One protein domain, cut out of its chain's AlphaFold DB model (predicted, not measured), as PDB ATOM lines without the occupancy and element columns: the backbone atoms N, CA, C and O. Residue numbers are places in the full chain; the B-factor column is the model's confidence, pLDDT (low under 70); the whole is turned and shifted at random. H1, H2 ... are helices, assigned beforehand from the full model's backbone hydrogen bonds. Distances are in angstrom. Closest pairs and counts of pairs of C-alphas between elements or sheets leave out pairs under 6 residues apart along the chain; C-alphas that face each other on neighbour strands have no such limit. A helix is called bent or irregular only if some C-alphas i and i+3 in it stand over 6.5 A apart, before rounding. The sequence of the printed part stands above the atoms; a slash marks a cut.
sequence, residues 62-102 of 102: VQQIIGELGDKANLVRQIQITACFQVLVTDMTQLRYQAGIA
ATOM      1  N   VAL A  62     156.522 115.607 266.332       85.88
ATOM      2  CA  VAL A  62     156.630 116.841 267.130       85.88
ATOM      3  C   VAL A  62     157.889 117.643 266.780       85.88
ATOM      4  O   VAL A  62     157.812 118.853 266.599       85.88
ATOM      5  N   GLN A  63     159.052 116.996 266.657       84.38
ATOM      6  CA  GLN A  63     160.296 117.672 266.262       84.38
ATOM      7  C   GLN A  63     160.238 118.209 264.828       84.38
ATOM      8  O   GLN A  63     160.799 119.269 264.562       84.38
ATOM      9  N   GLN A  64     159.552 117.505 263.924       89.00
ATOM     10  CA  GLN A  64     159.308 117.974 262.558       89.00
ATOM     11  C   GLN A  64     158.470 119.255 262.570       89.00
ATOM     12  O   GLN A  64     158.908 120.262 262.026       89.00
ATOM     13  N   ILE A  65     157.342 119.256 263.289       89.31
ATOM     14  CA  ILE A  65     156.483 120.437 263.436       89.31
ATOM     15  C   ILE A  65     157.237 121.614 264.051       89.31
ATOM     16  O   ILE A  65     157.125 122.731 263.556       89.31
ATOM     17  N   ILE A  66     158.013 121.388 265.116       86.62
ATOM     18  CA  ILE A  66     158.810 122.452 265.743       86.62
ATOM     19  C   ILE A  66     159.818 123.029 264.739       86.62
ATOM     20  O   ILE A  66     159.981 124.245 264.677       86.62
ATOM     21  N   GLY A  67     160.461 122.180 263.930       86.06
ATOM     22  CA  GLY A  67     161.371 122.616 262.872       86.06
ATOM     23  C   GLY A  67     160.677 123.409 261.760       86.06
ATOM     24  O   GLY A  67     161.209 124.422 261.313       86.06
ATOM     25  N   GLU A  68     159.485 122.986 261.339       88.50
ATOM     26  CA  GLU A  68     158.678 123.672 260.320       88.50
ATOM     27  C   GLU A  68     158.125 125.017 260.807       88.50
ATOM     28  O   GLU A  68     158.098 125.998 260.055       88.50
ATOM     29  N   LEU A  69     157.678 125.067 262.065       87.38
ATOM     30  CA  LEU A  69     157.165 126.275 262.699       87.38
ATOM     31  C   LEU A  69     158.284 127.274 262.973       87.38
ATOM     32  O   LEU A  69     158.078 128.451 262.699       87.38
ATOM     33  N   GLY A  70     159.441 126.823 263.467       82.31
ATOM     34  CA  GLY A  70     160.649 127.626 263.674       82.31
ATOM     35  C   GLY A  70     160.367 129.081 264.065       82.31
ATOM     36  O   GLY A  70     159.651 129.368 265.025       82.31
ATOM     37  N   ASP A  71     160.870 130.007 263.254       78.44
ATOM     38  CA  ASP A  71     160.683 131.451 263.426       78.44
ATOM     39  C   ASP A  71     159.227 131.930 263.324       78.44
ATOM     40  O   ASP A  71     158.890 132.983 263.866       78.44
ATOM     41  N   LYS A  72     158.356 131.196 262.622       82.50
ATOM     42  CA  LYS A  72     156.937 131.551 262.462       82.50
ATOM     43  C   LYS A  72     156.159 131.377 263.765       82.50
ATOM     44  O   LYS A  72     155.135 132.029 263.935       82.50
ATOM     45  N   ALA A  73     156.644 130.543 264.688       83.44
ATOM     46  CA  ALA A  73     156.060 130.414 266.022       83.44
ATOM     47  C   ALA A  73     156.370 131.609 266.938       83.44
ATOM     48  O   ALA A  73     155.730 131.758 267.980       83.44
ATOM     49  N   ASN A  74     157.323 132.479 266.576       85.56
ATOM     50  CA  ASN A  74     157.635 133.662 267.369       85.56
ATOM     51  C   ASN A  74     156.615 134.784 267.115       85.56
ATOM     52  O   ASN A  74     156.843 135.697 266.322       85.56
ATOM     53  N   LEU A  75     155.496 134.722 267.838       83.38
ATOM     54  CA  LEU A  75     154.412 135.707 267.766       83.38
ATOM     55  C   LEU A  75     154.873 137.127 268.130       83.38
ATOM     56  O   LEU A  75     154.373 138.098 267.570       83.38
ATOM     57  N   VAL A  76     155.870 137.258 269.011       86.81
ATOM     58  CA  VAL A  76     156.405 138.561 269.438       86.81
ATOM     59  C   VAL A  76     157.089 139.294 268.289       86.81
ATOM     60  O   VAL A  76     157.065 140.519 268.242       86.81
ATOM     61  N   ARG A  77     157.636 138.566 267.309       84.38
ATOM     62  CA  ARG A  77     158.338 139.153 266.158       84.38
ATOM     63  C   ARG A  77     157.449 140.065 265.304       84.38
ATOM     64  O   ARG A  77     157.971 140.933 264.614       84.38
ATOM     65  N   GLN A  78     156.133 139.857 265.330       83.31
ATOM     66  CA  GLN A  78     155.162 140.630 264.549       83.31
ATOM     67  C   GLN A  78     154.507 141.762 265.355       83.31
ATOM     68  O   GLN A  78     153.697 142.508 264.812       83.31
ATOM     69  N   ILE A  79     154.836 141.895 266.644       88.94
ATOM     70  CA  ILE A  79     154.191 142.841 267.555       88.94
ATOM     71  C   ILE A  79     155.120 144.030 267.794       88.94
ATOM     72  O   ILE A  79     156.277 143.872 268.177       88.94
ATOM     73  N   GLN A  80     154.590 145.241 267.625       90.56
ATOM     74  CA  GLN A  80     155.267 146.453 268.068       90.56
ATOM     75  C   GLN A  80     155.041 146.641 269.574       90.56
ATOM     76  O   GLN A  80     153.923 146.903 270.020       90.56
ATOM     77  N   ILE A  81     156.109 146.495 270.357       90.31
ATOM     78  CA  ILE A  81     156.083 146.703 271.807       90.31
ATOM     79  C   ILE A  81     156.249 148.201 272.080       90.31
ATOM     80  O   ILE A  81     157.248 148.801 271.687       90.31
ATOM     81  N   THR A  82     155.265 148.806 272.736       94.56
ATOM     82  CA  THR A  82     155.184 150.249 273.015       94.56
ATOM     83  C   THR A  82     155.205 150.577 274.508       94.56
ATOM     84  O   THR A  82     155.386 151.738 274.865       94.56
ATOM     85  N   ALA A  83     155.063 149.579 275.386       93.31
ATOM     86  CA  ALA A  83     155.072 149.759 276.836       93.31
ATOM     87  C   ALA A  83     155.871 148.665 277.564       93.31
ATOM     88  O   ALA A  83     156.023 147.540 277.084       93.31
ATOM     89  N   CYS A  84     156.357 148.990 278.766       91.12
ATOM     90  CA  CYS A  84     156.996 148.012 279.647       91.12
ATOM     91  C   CYS A  84     155.992 146.929 280.073       91.12
ATOM     92  O   CYS A  84     154.829 147.229 280.328       91.12
ATOM     93  N   PHE A  85     156.457 145.678 280.173       89.19
ATOM     94  CA  PHE A  85     155.656 144.502 280.560       89.19
ATOM     95  C   PHE A  85     154.458 144.172 279.653       89.19
ATOM     96  O   PHE A  85     153.634 143.335 280.008       89.19
ATOM     97  N   GLN A  86     154.374 144.766 278.460       91.25
ATOM     98  CA  GLN A  86     153.319 144.466 277.487       91.25
ATOM     99  C   GLN A  86     153.372 143.017 276.974       91.25
ATOM    100  O   GLN A  86     152.349 142.462 276.581       91.25
ATOM    101  N   VAL A  87     154.559 142.402 276.968       90.69
ATOM    102  CA  VAL A  87     154.764 141.017 276.539       90.69
ATOM    103  C   VAL A  87     155.662 140.303 277.542       90.69
ATOM    104  O   VAL A  87     156.701 140.827 277.943       90.69
ATOM    105  N   LEU A  88     155.265 139.088 277.916       89.00
ATOM    106  CA  LEU A  88     156.055 138.149 278.706       89.00
ATOM    107  C   LEU A  88     156.316 136.914 277.843       89.00
ATOM    108  O   LEU A  88     155.382 136.335 277.291       89.00
ATOM    109  N   VAL A  89     157.581 136.522 277.723       87.31
ATOM    110  CA  VAL A  89     157.999 135.327 276.981       87.31
ATOM    111  C   VAL A  89     158.684 134.382 277.949       87.31
ATOM    112  O   VAL A  89     159.429 134.817 278.824       87.31
ATOM    113  N   THR A  90     158.426 133.092 277.782       87.19
ATOM    114  CA  THR A  90     159.117 132.023 278.495       87.19
ATOM    115  C   THR A  90     159.702 131.062 277.473       87.19
ATOM    116  O   THR A  90     159.049 130.745 276.475       87.19
ATOM    117  N   ASP A  91     160.934 130.626 277.698       84.88
ATOM    118  CA  ASP A  91     161.601 129.607 276.906       84.88
ATOM    119  C   ASP A  91     162.036 128.436 277.796       84.88
ATOM    120  O   ASP A  91     162.158 128.538 279.017       84.88
ATOM    121  N   MET A  92     162.208 127.270 277.177       84.06
ATOM    122  CA  MET A  92     162.709 126.077 277.852       84.06
ATOM    123  C   MET A  92     164.027 125.682 277.202       84.06
ATOM    124  O   MET A  92     164.076 125.397 276.005       84.06
ATOM    125  N   THR A  93     165.090 125.635 277.999       84.12
ATOM    126  CA  THR A  93     166.427 125.246 277.543       84.12
ATOM    127  C   THR A  93     166.828 123.925 278.182       84.12
ATOM    128  O   THR A  93     166.745 123.773 279.398       84.12
ATOM    129  N   GLN A  94     167.304 122.981 277.367       85.94
ATOM    130  CA  GLN A  94     167.886 121.737 277.870       85.94
ATOM    131  C   GLN A  94     169.330 121.947 278.323       85.94
ATOM    132  O   GLN A  94     170.169 122.434 277.562       85.94
ATOM    133  N   LEU A  95     169.648 121.488 279.530       87.25
ATOM    134  CA  LEU A  95     170.991 121.515 280.094       87.25
ATOM    135  C   LEU A  95     171.647 120.137 279.977       87.25
ATOM    136  O   LEU A  95     171.111 119.120 280.419       87.25
ATOM    137  N   ARG A  96     172.851 120.092 279.397       83.19
ATOM    138  CA  ARG A  96     173.640 118.857 279.257       83.19
ATOM    139  C   ARG A  96     174.682 118.759 280.365       83.19
ATOM    140  O   ARG A  96     175.489 119.667 280.529       83.19
ATOM    141  N   TYR A  97     174.719 117.630 281.069       87.25
ATOM    142  CA  TYR A  97     175.710 117.350 282.110       87.25
ATOM    143  C   TYR A  97     176.226 115.910 282.016       87.25
ATOM    144  O   TYR A  97     175.716 115.082 281.263       87.25
ATOM    145  N   GLN A  98     177.272 115.592 282.783       68.50
ATOM    146  CA  GLN A  98     178.032 114.342 282.648       68.50
ATOM    147  C   GLN A  98     177.181 113.060 282.774       68.50
ATOM    148  O   GLN A  98     177.549 112.025 282.218       68.50
ATOM    149  N   ALA A  99     176.057 113.119 283.493       70.75
ATOM    150  CA  ALA A  99     175.190 111.976 283.774       70.75
ATOM    151  C   ALA A  99     173.821 112.022 283.069       70.75
ATOM    152  O   ALA A  99     173.019 111.112 283.278       70.75
ATOM    153  N   GLY A 100     173.535 113.034 282.240       68.44
ATOM    154  CA  GLY A 100     172.223 113.147 281.606       68.44
ATOM    155  C   GLY A 100     171.907 114.503 280.983       68.44
ATOM    156  O   GLY A 100     172.786 115.320 280.710       68.44
ATOM    157  N   ILE A 101     170.616 114.693 280.732       78.88
ATOM    158  CA  ILE A 101     170.018 115.910 280.181       78.88
ATOM    159  C   ILE A 101     168.908 116.319 281.159       78.88
ATOM    160  O   ILE A 101     168.172 115.442 281.619       78.88
ATOM    161  N   ALA A 102     168.850 117.599 281.521       62.94
ATOM    162  CA  ALA A 102     167.794 118.221 282.323       62.94
ATOM    163  C   ALA A 102     167.039 119.231 281.462       62.94
ATOM    164  O   ALA A 102     167.692 119.832 280.576       62.94
TER     165      ALA A 102
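AT A GLANCE: This is residues 62 to 102 of the 102 residues of an uncharacterized protein of Chloroflexi bacterium (UniProt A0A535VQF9). With little regular structure, the printed part is a flat, open U: helix H1 and the short H2 follow each other along one arm, the chain turns round at residues 80 to 86, and an unnamed stretch runs back as the other arm. Its far end, residues 95 to 101, sticks out as a small loop. The 41 printed residues hold two named helices, H1 then H2, and no named strand; the class is all helix, with 16 residues in named elements. The whole is extended, with a radius of gyration of the C-alphas of 15.0 A and spans of 44 by 25 by 10 A.

IN THESE COORDINATES: Find C-alpha 62 at (156.630, 116.841, 267.130); from there H1, residues 62 to 73, runs 13.6 A. It is irregular: C-alphas 68 and 71 are 8.6 A apart. H2, residues 75 to 78, ends at C-alpha 78 at (155.162, 140.630, 264.549), 5.9 A from its first C-alpha.

HOW THE PARTS SIT: H1 stands free, and it and H2 meet only through their tight link, Asn 74. In H1, 6 of 8 O i to N i+4 pairs are within hydrogen-bond range; H2 is too short for one. Look next at residues 96 to 97, which pair antiparallel with residues 100 to 101.

THE WHOLE: The C-alphas of Thr 82 and Ala 99, the two farthest apart, are 44.5 A apart. The printed part has no cut, and residues 79 to 102 hold no named element. Mean pLDDT of the printed part is 84.8; residues 98, 100 and 102 are under 70.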